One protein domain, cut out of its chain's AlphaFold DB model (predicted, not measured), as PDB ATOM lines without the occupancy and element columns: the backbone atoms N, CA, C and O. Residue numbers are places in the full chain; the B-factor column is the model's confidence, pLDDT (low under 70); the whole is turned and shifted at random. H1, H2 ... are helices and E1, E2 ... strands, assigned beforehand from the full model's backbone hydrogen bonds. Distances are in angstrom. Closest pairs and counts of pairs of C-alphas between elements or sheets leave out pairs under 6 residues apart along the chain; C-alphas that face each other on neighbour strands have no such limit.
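AT A GLANCE: This is residues 104 to 209 of the 211 residues of the protein "Peptidase_S8 domain-containing protein" of Rhizopus microsporus var. microsporus (UniProt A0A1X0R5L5). This domain has little regular structure: a small parallel sheet, E1 E3 E2, with H3 over one face, long loops around them, and H1 and H2 at opposite ends of the length. Its 106 printed residues run H1 E1 E2 H2 H3 E3, mixed helix and strand, with 41 in named elements. It is compact, radius of gyration of the C-alphas 14.3 A, spanning 48 by 24 by 20 A.

HOW THE PARTS SIT: Start at H1, residues 104 to 110, not on the sheet. E1, residues 118 to 123, is parallel to E3, residues 202 to 208; find N 121 and O 204, 2.9 A apart. E2, residues 143 to 147, is E3's other parallel neighbour; find N 144 and O 203, 2.8 A. H2, residues 152 to 157, is not on the sheet. H3, residues 179 to 188, is on it, making two layers, helix over sheet, at a height of 9.2 A; its closest C-alphas with E1 are Gly 180 and Asp 123, 5.0 A. E2, H2 H3, E3 form a strand-helix-strand unit, parallel strands joined through helices, with a left-handed crossover. Every O i to N i+4 pair is within hydrogen-bond range in H1, H2 and H3.

IN THESE COORDINATES: Find C-alpha 104 at (182.074, 151.169, 161.484), where H1 begins. E3 runs 18.4 A to C-alpha 208 at (173.997, 174.073, 179.664).

THE WHOLE: The printed part has no cut. Links E1 to E2, H2 to H3 and H3 to E3 are long. Residues 174 to 175 and 192 to 209 have pLDDT under 70.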
ATOM      1  N   TYR A 104     180.905 152.037 161.350       70.31
ATOM      2  CA  TYR A 104     182.074 151.169 161.484       70.31
ATOM      3  C   TYR A 104     182.731 150.850 160.134       70.31
ATOM      4  O   TYR A 104     183.956 150.915 160.016       70.31
ATOM      5  N   ASP A 105     181.932 150.549 159.110       73.38
ATOM      6  CA  ASP A 105     182.433 150.215 157.778       73.38
ATOM      7  C   ASP A 105     183.025 151.436 157.076       73.38
ATOM      8  O   ASP A 105     184.130 151.347 156.543       73.38
ATOM      9  N   VAL A 106     182.376 152.601 157.168       76.88
ATOM     10  CA  VAL A 106     182.920 153.882 156.679       76.88
ATOM     11  C   VAL A 106     184.288 154.156 157.303       76.88
ATOM     12  O   VAL A 106     185.260 154.421 156.594       76.88
ATOM     13  N   HIS A 107     184.405 154.025 158.622       73.62
ATOM     14  CA  HIS A 107     185.668 154.224 159.321       73.62
ATOM     15  C   HIS A 107     186.745 153.219 158.891       73.62
ATOM     16  O   HIS A 107     187.895 153.586 158.641       73.62
ATOM     17  N   ARG A 108     186.394 151.931 158.805       74.06
ATOM     18  CA  ARG A 108     187.352 150.853 158.527       74.06
ATOM     19  C   ARG A 108     187.814 150.849 157.073       74.06
ATOM     20  O   ARG A 108     189.012 150.668 156.832       74.06
ATOM     21  N   GLN A 109     186.879 151.015 156.142       83.12
ATOM     22  CA  GLN A 109     187.086 150.858 154.705       83.12
ATOM     23  C   GLN A 109     187.528 152.172 154.056       83.12
ATOM     24  O   GLN A 109     188.501 152.173 153.310       83.12
ATOM     25  N   LEU A 110     186.874 153.291 154.389       82.88
ATOM     26  CA  LEU A 110     187.160 154.598 153.782       82.88
ATOM     27  C   LEU A 110     188.174 155.425 154.578       82.88
ATOM     28  O   LEU A 110     188.603 156.473 154.107       82.88
ATOM     29  N   LYS A 111     188.556 154.978 155.784       78.56
ATOM     30  CA  LYS A 111     189.474 155.694 156.692       78.56
ATOM     31  C   LYS A 111     188.998 157.104 157.073       78.56
ATOM     32  O   LYS A 111     189.787 157.918 157.536       78.56
ATOM     33  N   ILE A 112     187.704 157.387 156.930       79.12
ATOM     34  CA  ILE A 112     187.097 158.661 157.327       79.12
ATOM     35  C   ILE A 112     186.786 158.575 158.814       79.12
ATOM     36  O   ILE A 112     185.890 157.835 159.192       79.12
ATOM     37  N   THR A 113     187.508 159.300 159.663       75.31
ATOM     38  CA  THR A 113     187.391 159.211 161.136       75.31
ATOM     39  C   THR A 113     186.699 160.415 161.774       75.31
ATOM     40  O   THR A 113     186.412 160.389 162.968       75.31
ATOM     41  N   GLY A 114     186.464 161.478 160.998       78.75
ATOM     42  CA  GLY A 114     186.037 162.781 161.517       78.75
ATOM     43  C   GLY A 114     187.166 163.582 162.181       78.75
ATOM     44  O   GLY A 114     186.896 164.569 162.864       78.75
ATOM     45  N   GLU A 115     188.429 163.187 161.989       80.75
ATOM     46  CA  GLU A 115     189.577 163.988 162.411       80.75
ATOM     47  C   GLU A 115     189.550 165.386 161.775       80.75
ATOM     48  O   GLU A 115     189.210 165.560 160.606       80.75
ATOM     49  N   GLY A 116     189.876 166.404 162.574       79.75
ATOM     50  CA  GLY A 116     189.833 167.806 162.152       79.75
ATOM     51  C   GLY A 116     188.435 168.434 162.170       79.75
ATOM     52  O   GLY A 116     188.335 169.658 162.107       79.75
ATOM     53  N   ILE A 117     187.369 167.644 162.338       83.94
ATOM     54  CA  ILE A 117     186.003 168.158 162.464       83.94
ATOM     55  C   ILE A 117     185.731 168.594 163.905       83.94
ATOM     56  O   ILE A 117     186.037 167.877 164.863       83.94
ATOM     57  N   LEU A 118     185.136 169.780 164.043       83.75
ATOM     58  CA  LEU A 118     184.630 170.309 165.304       83.75
ATOM     59  C   LEU A 118     183.100 170.264 165.295       83.75
ATOM     60  O   LEU A 118     182.471 170.895 164.449       83.75
ATOM     61  N   VAL A 119     182.509 169.546 166.247       85.69
ATOM     62  CA  VAL A 119     181.047 169.448 166.387       85.69
ATOM     63  C   VAL A 119     180.574 170.330 167.538       85.69
ATOM     64  O   VAL A 119     181.069 170.189 168.655       85.69
ATOM     65  N   GLY A 120     179.624 171.227 167.259       86.88
ATOM     66  CA  GLY A 120     178.940 172.051 168.257       86.88
ATOM     67  C   GLY A 120     177.750 171.317 168.880       86.88
ATOM     68  O   GLY A 120     176.852 170.905 168.151       86.88
ATOM     69  N   ILE A 121     177.721 171.175 170.206       86.44
ATOM     70  CA  ILE A 121     176.607 170.557 170.948       86.44
ATOM     71  C   ILE A 121     175.900 171.617 171.782       86.44
ATOM     72  O   ILE A 121     176.573 172.346 172.503       86.44
ATOM     73  N   ILE A 122     174.567 171.642 171.698       86.69
ATOM     74  CA  ILE A 122     173.664 172.492 172.480       86.69
ATOM     75  C   ILE A 122     172.785 171.620 173.368       86.69
ATOM     76  O   ILE A 122     171.855 170.993 172.868       86.69
ATOM     77  N   ASP A 123     173.096 171.545 174.667       86.94
ATOM     78  CA  ASP A 123     172.438 170.593 175.573       86.94
ATOM     79  C   ASP A 123     172.494 171.025 177.062       86.94
ATOM     80  O   ASP A 123     172.620 172.209 177.371       86.94
ATOM     81  N   SER A 124     172.371 170.087 178.009       83.75
ATOM     82  CA  SER A 124     172.460 170.276 179.465       83.75
ATOM     83  C   SER A 124     173.883 170.492 179.994       83.75
ATOM     84  O   SER A 124     174.073 170.658 181.193       83.75
ATOM     85  N   GLY A 125     174.885 170.503 179.117       88.50
ATOM     86  CA  GLY A 125     176.303 170.503 179.470       88.50
ATOM     87  C   GLY A 125     176.954 169.144 179.216       88.50
ATOM     88  O   GLY A 125     176.424 168.313 178.481       88.50
ATOM     89  N   ILE A 126     178.150 168.934 179.762       90.19
ATOM     90  CA  ILE A 126     178.945 167.730 179.495       90.19
ATOM     91  C   ILE A 126     179.821 167.364 180.692       90.19
ATOM     92  O   ILE A 126     180.500 168.214 181.271       90.19
ATOM     93  N   ASP A 127     179.882 166.078 181.019       92.38
ATOM     94  CA  ASP A 127     180.940 165.531 181.860       92.38
ATOM     95  C   ASP A 127     182.198 165.328 181.010       92.38
ATOM     96  O   ASP A 127     182.500 164.238 180.521       92.38
ATOM     97  N   TYR A 128     182.950 166.410 180.820       91.69
ATOM     98  CA  TYR A 128     184.225 166.359 180.112       91.69
ATOM     99  C   TYR A 128     185.290 165.549 180.867       91.69
ATOM    100  O   TYR A 128     186.313 165.223 180.278       91.69
ATOM    101  N   THR A 129     185.080 165.199 182.144       92.75
ATOM    102  CA  THR A 129     186.012 164.356 182.915       92.75
ATOM    103  C   THR A 129     185.823 162.862 182.664       92.75
ATOM    104  O   THR A 129     186.662 162.059 183.070       92.75
ATOM    105  N   HIS A 130     184.776 162.476 181.934       90.50
ATOM    106  CA  HIS A 130     184.552 161.093 181.544       90.50
ATOM    107  C   HIS A 130     185.684 160.587 180.629       90.50
ATOM    108  O   HIS A 130     185.971 161.179 179.585       90.50
ATOM    109  N   LEU A 131     186.303 159.450 180.972       89.19
ATOM    110  CA  LEU A 131     187.456 158.898 180.237       89.19
ATOM    111  C   LEU A 131     187.141 158.629 178.761       89.19
ATOM    112  O   LEU A 131     187.943 158.954 177.888       89.19
ATOM    113  N   ALA A 132     185.937 158.126 178.467       86.38
ATOM    114  CA  ALA A 132     185.510 157.911 177.084       86.38
ATOM    115  C   ALA A 132     185.393 159.206 176.256       86.38
ATOM    116  O   ALA A 132     185.371 159.163 175.028       86.38
ATOM    117  N   LEU A 133     185.342 160.365 176.917       89.44
ATOM    118  CA  LEU A 133     185.320 161.690 176.300       89.44
ATOM    119  C   LEU A 133     186.677 162.397 176.412       89.44
ATOM    120  O   LEU A 133     186.767 163.608 176.242       89.44
ATOM    121  N   GLY A 134     187.752 161.647 176.659       86.69
ATOM    122  CA  GLY A 134     189.114 162.166 176.717       86.69
ATOM    123  C   GLY A 134     189.538 162.700 178.084       86.69
ATOM    124  O   GLY A 134     190.700 163.056 178.223       86.69
ATOM    125  N   GLY A 135     188.657 162.728 179.090       90.50
ATOM    126  CA  GLY A 135     189.039 162.980 180.484       90.50
ATOM    127  C   GLY A 135     189.402 164.427 180.839       90.50
ATOM    128  O   GLY A 135     189.966 164.658 181.905       90.50
ATOM    129  N   GLY A 136     189.077 165.408 179.997       91.88
ATOM    130  CA  GLY A 136     189.235 166.816 180.353       91.88
ATOM    131  C   GLY A 136     188.675 167.801 179.330       91.88
ATOM    132  O   GLY A 136     188.040 167.427 178.343       91.88
ATOM    133  N   LEU A 137     188.931 169.085 179.592       91.44
ATOM    134  CA  LEU A 137     188.512 170.229 178.781       91.44
ATOM    135  C   LEU A 137     189.739 171.050 178.365       91.44
ATOM    136  O   LEU A 137     190.545 171.434 179.211       91.44
ATOM    137  N   GLY A 138     189.875 171.350 177.072       89.44
ATOM    138  CA  GLY A 138     190.907 172.246 176.545       89.44
ATOM    139  C   GLY A 138     191.654 171.703 175.326       89.44
ATOM    140  O   GLY A 138     191.240 170.740 174.684       89.44
ATOM    141  N   LYS A 139     192.778 172.344 174.982       88.19
ATOM    142  CA  LYS A 139     193.532 172.084 173.738       88.19
ATOM    143  C   LYS A 139     193.984 170.621 173.572       88.19
ATOM    144  O   LYS A 139     193.998 170.124 172.441       88.19
ATOM    145  N   ASP A 140     194.300 169.966 174.690       88.12
ATOM    146  CA  ASP A 140     194.866 168.614 174.756       88.12
ATOM    147  C   ASP A 140     193.787 167.533 174.927       88.12
ATOM    148  O   ASP A 140     194.088 166.344 174.934       88.12
ATOM    149  N   TYR A 141     192.518 167.940 175.020       89.31
ATOM    150  CA  TYR A 141     191.395 167.048 175.256       89.31
ATOM    151  C   TYR A 141     190.459 166.971 174.049       89.31
ATOM    152  O   TYR A 141     190.467 167.813 173.143       89.31
ATOM    153  N   LYS A 142     189.622 165.928 174.042       87.06
ATOM    154  CA  LYS A 142     188.584 165.729 173.025       87.06
ATOM    155  C   LYS A 142     187.535 166.840 173.095       87.06
ATOM    156  O   LYS A 142     187.136 167.360 172.054       87.06
ATOM    157  N   VAL A 143     187.131 167.233 174.306       90.94
ATOM    158  CA  VAL A 143     186.317 168.432 174.534       90.94
ATOM    159  C   VAL A 143     187.243 169.646 174.498       90.94
ATOM    160  O   VAL A 143     187.989 169.916 175.434       90.94
ATOM    161  N   ARG A 144     187.224 170.367 173.378       89.44
ATOM    162  CA  ARG A 144     188.120 171.498 173.094       89.44
ATOM    163  C   ARG A 144     187.680 172.782 173.778       89.44
ATOM    164  O   ARG A 144     188.507 173.511 174.318       89.44
ATOM    165  N   TYR A 145     186.381 173.050 173.713       89.19
ATOM    166  CA  TYR A 145     185.761 174.264 174.226       89.19
ATOM    167  C   TYR A 145     184.428 173.928 174.876       89.19
ATOM    168  O   TYR A 145     183.779 172.935 174.539       89.19
ATOM    169  N   GLY A 146     184.031 174.790 175.799       87.25
ATOM    170  CA  GLY A 146     182.921 174.530 176.681       87.25
ATOM    171  C   GLY A 146     182.480 175.807 177.374       87.25
ATOM    172  O   GLY A 146     183.325 176.501 177.939       87.25
ATOM    173  N   ARG A 147     181.187 176.137 177.330       86.44
ATOM    174  CA  ARG A 147     180.648 177.249 178.120       86.44
ATOM    175  C   ARG A 147     179.225 176.982 178.596       86.44
ATOM    176  O   ARG A 147     178.336 176.708 177.788       86.44
ATOM    177  N   ASN A 148     179.013 177.153 179.895       83.62
ATOM    178  CA  ASN A 148     177.690 177.280 180.481       83.62
ATOM    179  C   ASN A 148     177.130 178.679 180.185       83.62
ATOM    180  O   ASN A 148     177.778 179.682 180.480       83.62
ATOM    181  N   LEU A 149     175.961 178.729 179.539       81.62
ATOM    182  CA  LEU A 149     175.286 179.989 179.205       81.62
ATOM    183  C   LEU A 149     174.163 180.342 180.194       81.62
ATOM    184  O   LEU A 149     173.543 181.391 180.057       81.62
ATOM    185  N   VAL A 150     173.897 179.492 181.192       77.00
ATOM    186  CA  VAL A 150     173.029 179.819 182.330       77.00
ATOM    187  C   VAL A 150     173.882 180.106 183.561       77.00
ATOM    188  O   VAL A 150     175.035 179.695 183.644       77.00
ATOM    189  N   SER A 151     173.319 180.827 184.532       75.81
ATOM    190  CA  SER A 151     174.044 181.125 185.770       75.81
ATOM    191  C   SER A 151     174.313 179.862 186.586       75.81
ATOM    192  O   SER A 151     173.454 178.977 186.683       75.81
ATOM    193  N   ALA A 152     175.459 179.822 187.266       78.69
ATOM    194  CA  ALA A 152     175.819 178.729 188.171       78.69
ATOM    195  C   ALA A 152     174.784 178.518 189.292       78.69
ATOM    196  O   ALA A 152     174.554 177.398 189.738       78.69
ATOM    197  N   LYS A 153     174.056 179.571 189.684       77.94
ATOM    198  CA  LYS A 153     172.933 179.481 190.635       77.94
ATOM    199  C   LYS A 153     171.829 178.521 190.178       77.94
ATOM    200  O   LYS A 153     171.095 177.989 191.011       77.94
ATOM    201  N   ARG A 154     171.650 178.320 188.866       75.81
ATOM    202  CA  ARG A 154     170.696 177.325 188.350       75.81
ATOM    203  C   ARG A 154     171.186 175.906 188.626       75.81
ATOM    204  O   ARG A 154     170.374 175.071 189.008       75.81
ATOM    205  N   ASP A 155     172.482 175.655 188.484       76.44
ATOM    206  CA  ASP A 155     173.080 174.356 188.791       76.44
ATOM    207  C   ASP A 155     172.912 174.016 190.280       76.44
ATOM    208  O   ASP A 155     172.473 172.916 190.614       76.44
ATOM    209  N   GLU A 156     173.135 174.987 191.171       78.38
ATOM    210  CA  GLU A 156     172.943 174.816 192.620       78.38
ATOM    211  C   GLU A 156     171.502 174.434 192.978       78.38
ATOM    212  O   GLU A 156     171.282 173.527 193.781       78.38
ATOM    213  N   LYS A 157     170.504 175.067 192.340       79.38
ATOM    214  CA  LYS A 157     169.079 174.724 192.526       79.38
ATOM    215  C   LYS A 157     168.747 173.289 192.124       79.38
ATOM    216  O   LYS A 157     167.761 172.739 192.605       79.38
ATOM    217  N   LEU A 158     169.551 172.698 191.247       74.62
ATOM    218  CA  LEU A 158     169.415 171.317 190.791       74.62
ATOM    219  C   LEU A 158     170.311 170.349 191.575       74.62
ATOM    220  O   LEU A 158     170.414 169.180 191.211       74.62
ATOM    221  N   GLY A 159     170.955 170.820 192.650       77.56
ATOM    222  CA  GLY A 159     171.843 170.014 193.488       77.56
ATOM    223  C   GLY A 159     173.205 169.736 192.853       77.56
ATOM    224  O   GLY A 159     173.915 168.831 193.288       77.56
ATOM    225  N   ILE A 160     173.585 170.490 191.822       80.19
ATOM    226  CA  ILE A 160     174.862 170.340 191.128       80.19
ATOM    227  C   ILE A 160     175.813 171.398 191.657       80.19
ATOM    228  O   ILE A 160     175.514 172.588 191.609       80.19
ATOM    229  N   LYS A 161     176.984 170.969 192.128       85.06
ATOM    230  CA  LYS A 161     178.045 171.888 192.535       85.06
ATOM    231  C   LYS A 161     178.684 172.515 191.285       85.06
ATOM    232  O   LYS A 161     179.335 171.778 190.536       85.06
ATOM    233  N   PRO A 162     178.553 173.833 191.058       83.31
ATOM    234  CA  PRO A 162     179.195 174.485 189.925       83.31
ATOM    235  C   PRO A 162     180.716 174.451 190.088       83.31
ATOM    236  O   PRO A 162     181.238 174.574 191.200       83.31
ATOM    237  N   ARG A 163     181.442 174.305 188.977       88.94
ATOM    238  CA  ARG A 163     182.915 174.402 188.950       88.94
ATOM    239  C   ARG A 163     183.422 175.804 188.597       88.94
ATOM    240  O   ARG A 163     184.602 176.093 188.743       88.94
ATOM    241  N   GLY A 164     182.513 176.682 188.186       87.25
ATOM    242  CA  GLY A 164     182.740 178.082 187.852       87.25
ATOM    243  C   GLY A 164     181.472 178.667 187.232       87.25
ATOM    244  O   GLY A 164     180.576 177.915 186.854       87.25
ATOM    245  N   GLU A 165     181.392 179.994 187.106       82.50
ATOM    246  CA  GLU A 165     180.177 180.666 186.603       82.50
ATOM    247  C   GLU A 165     179.795 180.219 185.184       82.50
ATOM    248  O   GLU A 165     178.621 180.075 184.868       82.50
ATOM    249  N   PHE A 166     180.796 179.962 184.339       84.12
ATOM    250  CA  PHE A 166     180.600 179.590 182.937       84.12
ATOM    251  C   PHE A 166     181.135 178.190 182.604       84.12
ATOM    252  O   PHE A 166     181.315 177.869 181.428       84.12
ATOM    253  N   ASP A 167     181.404 177.355 183.610       89.06
ATOM    254  CA  ASP A 167     181.917 175.999 183.395       89.06
ATOM    255  C   ASP A 167     180.790 175.075 182.881       89.06
ATOM    256  O   ASP A 167     179.743 174.996 183.525       89.06
ATOM    257  N   PRO A 168     180.963 174.382 181.735       90.00
ATOM    258  CA  PRO A 168     179.933 173.537 181.112       90.00
ATOM    259  C   PRO A 168     179.694 172.196 181.830       90.00
ATOM    260  O   PRO A 168     178.974 171.354 181.290       90.00
ATOM    261  N   TYR A 169     180.343 171.951 182.970       90.44
ATOM    262  CA  TYR A 169     180.295 170.672 183.661       90.44
ATOM    263  C   TYR A 169     178.864 170.273 184.042       90.44
ATOM    264  O   TYR A 169     178.143 170.983 184.752       90.44
ATOM    265  N   ASP A 170     178.476 169.082 183.593       88.25
ATOM    266  CA  ASP A 170     177.191 168.470 183.903       88.25
ATOM    267  C   ASP A 170     177.403 167.029 184.392       88.25
ATOM    268  O   ASP A 170     177.733 166.155 183.587       88.25
ATOM    269  N   PRO A 171     177.271 166.760 185.704       85.94
ATOM    270  CA  PRO A 171     177.553 165.439 186.249       85.94
ATOM    271  C   PRO A 171     176.480 164.432 185.830       85.94
ATOM    272  O   PRO A 171     175.291 164.675 186.007       85.94
ATOM    273  N   CYS A 172     176.867 163.243 185.370       78.56
ATOM    274  CA  CYS A 172     175.940 162.159 185.011       78.56
ATOM    275  C   CYS A 172     175.335 161.430 186.230       78.56
ATOM    276  O   CYS A 172     175.354 160.204 186.300       78.56
ATOM    277  N   THR A 173     174.837 162.167 187.223       77.25
ATOM    278  CA  THR A 173     174.435 161.624 188.533       77.25
ATOM    279  C   THR A 173     172.937 161.712 188.828       77.25
ATOM    280  O   THR A 173     172.506 161.232 189.874       77.25
ATOM    281  N   GLY A 174     172.122 162.324 187.962       69.81
ATOM    282  CA  GLY A 174     170.712 162.589 188.246       69.81
ATOM    283  C   GLY A 174     169.797 162.498 187.026       69.81
ATOM    284  O   GLY A 174     170.237 162.329 185.896       69.81
ATOM    285  N   ARG A 175     168.484 162.625 187.262       69.81
ATOM    286  CA  ARG A 175     167.457 162.564 186.200       69.81
ATOM    287  C   ARG A 175     167.497 163.744 185.225       69.81
ATOM    288  O   ARG A 175     167.053 163.600 184.093       69.81
ATOM    289  N   ASN A 176     168.005 164.891 185.673       72.94
ATOM    290  CA  ASN A 176     168.024 166.139 184.905       72.94
ATOM    291  C   ASN A 176     169.433 166.508 184.415       72.94
ATOM    292  O   ASN A 176     169.658 167.644 184.004       72.94
ATOM    293  N   THR A 177     170.378 165.571 184.491       81.31
ATOM    294  CA  THR A 177     171.793 165.796 184.190       81.31
ATOM    295  C   THR A 177     172.344 164.679 183.310       81.31
ATOM    296  O   THR A 177     171.785 163.585 183.238       81.31
ATOM    297  N   GLY A 178     173.434 164.949 182.600       84.94
ATOM    298  CA  GLY A 178     174.148 163.969 181.786       84.94
ATOM    299  C   GLY A 178     173.552 163.699 180.403       84.94
ATOM    300  O   GLY A 178     174.108 162.877 179.675       84.94
ATOM    301  N   HIS A 179     172.473 164.384 180.004       87.00
ATOM    302  CA  HIS A 179     171.904 164.237 178.659       87.00
ATOM    303  C   HIS A 179     172.929 164.639 177.591       87.00
ATOM    304  O   HIS A 179     173.224 163.847 176.695       87.00
ATOM    305  N   GLY A 180     173.577 165.797 177.746       88.50
ATOM    306  CA  GLY A 180     174.626 166.221 176.821       88.50
ATOM    307  C   GLY A 180     175.856 165.307 176.825       88.50
ATOM    308  O   GLY A 180     176.432 165.063 175.766       88.50
ATOM    309  N   THR A 181     176.213 164.697 177.962       89.94
ATOM    310  CA  THR A 181     177.265 163.662 178.020       89.94
ATOM    311  C   THR A 181     176.891 162.423 177.209       89.94
ATOM    312  O   THR A 181     177.730 161.879 176.493       89.94
ATOM    313  N   HIS A 182     175.631 161.984 177.271       87.56
ATOM    314  CA  HIS A 182     175.149 160.853 176.481       87.56
ATOM    315  C   HIS A 182     175.208 161.155 174.974       87.56
ATOM    316  O   HIS A 182     175.742 160.351 174.208       87.56
ATOM    317  N   ILE A 183     174.761 162.345 174.555       89.81
ATOM    318  CA  ILE A 183     174.876 162.808 173.163       89.81
ATOM    319  C   ILE A 183     176.346 162.882 172.721       89.81
ATOM    320  O   ILE A 183     176.698 162.381 171.653       89.81
ATOM    321  N   ALA A 184     177.229 163.435 173.555       89.62
ATOM    322  CA  ALA A 184     178.664 163.482 173.287       89.62
ATOM    323  C   ALA A 184     179.279 162.079 173.136       89.62
ATOM    324  O   ALA A 184     180.150 161.877 172.287       89.62
ATOM    325  N   GLY A 185     178.800 161.104 173.915       87.44
ATOM    326  CA  GLY A 185     179.182 159.698 173.812       87.44
ATOM    327  C   GLY A 185     178.813 159.077 172.465       87.44
ATOM    328  O   GLY A 185     179.648 158.406 171.867       87.44
ATOM    329  N   ILE A 186     177.612 159.358 171.948       84.81
ATOM    330  CA  ILE A 186     177.181 158.908 170.611       84.81
ATOM    331  C   ILE A 186     178.075 159.506 169.517       84.81
ATOM    332  O   ILE A 186     178.430 158.815 168.566       84.81
ATOM    333  N   ILE A 187     178.444 160.785 169.646       86.19
ATOM    334  CA  ILE A 187     179.230 161.496 168.628       86.19
ATOM    335  C   ILE A 187     180.695 161.050 168.631       86.19
ATOM    336  O   ILE A 187     181.268 160.822 167.569       86.19
ATOM    337  N   ALA A 188     181.334 161.000 169.802       84.56
ATOM    338  CA  ALA A 188     182.791 160.875 169.893       84.56
ATOM    339  C   ALA A 188     183.288 160.034 171.079       84.56
ATOM    340  O   ALA A 188     184.491 160.053 171.364       84.56
ATOM    341  N   GLY A 189     182.399 159.318 171.771       84.75
ATOM    342  CA  GLY A 189     182.757 158.438 172.877       84.75
ATOM    343  C   GLY A 189     183.681 157.310 172.428       84.75
ATOM    344  O   GLY A 189     183.439 156.647 171.422       84.75
ATOM    345  N   TYR A 190     184.753 157.091 173.183       79.31
ATOM    346  CA  TYR A 190     185.705 156.020 172.927       79.31
ATOM    347  C   TYR A 190     186.114 155.326 174.223       79.31
ATOM    348  O   TYR A 190     186.890 155.861 175.009       79.31
ATOM    349  N   ASP A 191     185.603 154.118 174.432       73.25
ATOM    350  CA  ASP A 191     185.986 153.269 175.556       73.25
ATOM    351  C   ASP A 191     186.993 152.211 175.087       73.25
ATOM    352  O   ASP A 191     186.655 151.300 174.321       73.25
ATOM    353  N   ILE A 192     188.234 152.327 175.576       65.25
ATOM    354  CA  ILE A 192     189.340 151.402 175.286       65.25
ATOM    355  C   ILE A 192     189.024 149.952 175.674       65.25
ATOM    356  O   ILE A 192     189.612 149.031 175.113       65.25
ATOM    357  N   SER A 193     188.094 149.732 176.609       63.59
ATOM    358  CA  SER A 193     187.660 148.397 177.029       63.59
ATOM    359  C   SER A 193     186.608 147.779 176.100       63.59
ATOM    360  O   SER A 193     186.299 146.594 176.223       63.59
ATOM    361  N   LYS A 194     186.045 148.567 175.173       59.69
ATOM    362  CA  LYS A 194     184.936 148.160 174.296       59.69
ATOM    363  C   LYS A 194     185.301 148.134 172.819       59.69
ATOM    364  O   LYS A 194     184.720 147.332 172.090       59.69
ATOM    365  N   VAL A 195     186.224 148.982 172.355       56.88
ATOM    366  CA  VAL A 195     186.564 149.069 170.926       56.88
ATOM    367  C   VAL A 195     188.064 149.314 170.729       56.88
ATOM    368  O   VAL A 195     188.588 150.283 171.268       56.88
ATOM    369  N   PRO A 196     188.769 148.505 169.919       47.19
ATOM    370  CA  PRO A 196     190.170 148.744 169.596       47.19
ATOM    371  C   PRO A 196     190.294 149.603 168.325       47.19
ATOM    372  O   PRO A 196     190.542 149.049 167.261       47.19
ATOM    373  N   ASN A 197     190.062 150.924 168.404       49.47
ATOM    374  CA  ASN A 197     190.631 151.958 167.501       49.47
ATOM    375  C   ASN A 197     190.115 153.373 167.881       49.47
ATOM    376  O   ASN A 197     188.900 153.586 167.821       49.47
ATOM    377  N   PRO A 198     190.967 154.356 168.229       54.50
ATOM    378  CA  PRO A 198     190.508 155.688 168.624       54.50
ATOM    379  C   PRO A 198     190.072 156.535 167.419       54.50
ATOM    380  O   PRO A 198     190.878 156.884 166.558       54.50
ATOM    381  N   PHE A 199     188.801 156.938 167.381       58.75
ATOM    382  CA  PHE A 199     188.339 157.995 166.475       58.75
ATOM    383  C   PHE A 199     188.562 159.375 167.118       58.75
ATOM    384  O   PHE A 199     188.067 159.669 168.214       58.75
ATOM    385  N   ASN A 200     189.321 160.235 166.433       56.41
ATOM    386  CA  ASN A 200     189.763 161.553 166.910       56.41
ATOM    387  C   ASN A 200     188.803 162.695 166.517       56.41
ATOM    388  O   ASN A 200     189.225 163.741 166.025       56.41
ATOM    389  N   ILE A 201     187.502 162.520 166.758       57.69
ATOM    390  CA  ILE A 201     186.523 163.613 166.640       57.69
ATOM    391  C   ILE A 201     186.701 164.567 167.824       57.69
ATOM    392  O   ILE A 201     186.767 164.110 168.969       57.69
ATOM    393  N   ARG A 202     186.766 165.879 167.564       64.62
ATOM    394  CA  ARG A 202     186.850 166.924 168.598       64.62
ATOM    395  C   ARG A 202     185.482 167.563 168.829       64.62
ATOM    396  O   ARG A 202     184.743 167.849 167.888       64.62
ATOM    397  N   LEU A 203     185.159 167.816 170.092       64.50
ATOM    398  CA  LEU A 203     183.873 168.357 170.519       64.50
ATOM    399  C   LEU A 203     184.008 169.799 171.004       64.50
ATOM    400  O   LEU A 203     184.963 170.163 171.691       64.50
ATOM    401  N   CYS A 204     183.005 170.601 170.679       58.78
ATOM    402  CA  CYS A 204     182.779 171.926 171.218       58.78
ATOM    403  C   CYS A 204     181.379 171.957 171.825       58.78
ATOM    404  O   CYS A 204     180.401 171.691 171.132       58.78
ATOM    405  N   VAL A 205     181.258 172.281 173.109       62.78
ATOM    406  CA  VAL A 205     179.956 172.269 173.787       62.78
ATOM    407  C   VAL A 205     179.565 173.689 174.163       62.78
ATOM    408  O   VAL A 205     180.271 174.380 174.895       62.78
ATOM    409  N   TYR A 206     178.433 174.140 173.651       55.12
ATOM    410  CA  TYR A 206     177.848 175.425 173.991       55.12
ATOM    411  C   TYR A 206     176.469 175.182 174.548       55.12
ATOM    412  O   TYR A 206     175.674 174.573 173.865       55.12
ATOM    413  N   LEU A 207     176.164 175.758 175.703       52.44
ATOM    414  CA  LEU A 207     174.897 175.624 176.421       52.44
ATOM    415  C   LEU A 207     174.906 174.483 177.425       52.44
ATOM    416  O   LEU A 207     175.233 173.334 177.148       52.44
ATOM    417  N   ASN A 208     174.520 174.900 178.618       53.69
ATOM    418  CA  ASN A 208     173.997 174.073 179.664       53.69
ATOM    419  C   ASN A 208     172.586 174.644 179.906       53.69
ATOM    420  O   ASN A 208     172.408 175.627 180.615       53.69
ATOM    421  N   THR A 209     171.570 174.118 179.228       47.34
ATOM    422  CA  THR A 209     170.173 174.416 179.564       47.34
ATOM    423  C   THR A 209     169.673 173.317 180.488       47.34
ATOM    424  O   THR A 209     168.947 172.424 180.047       47.34
TER     425      THR A 209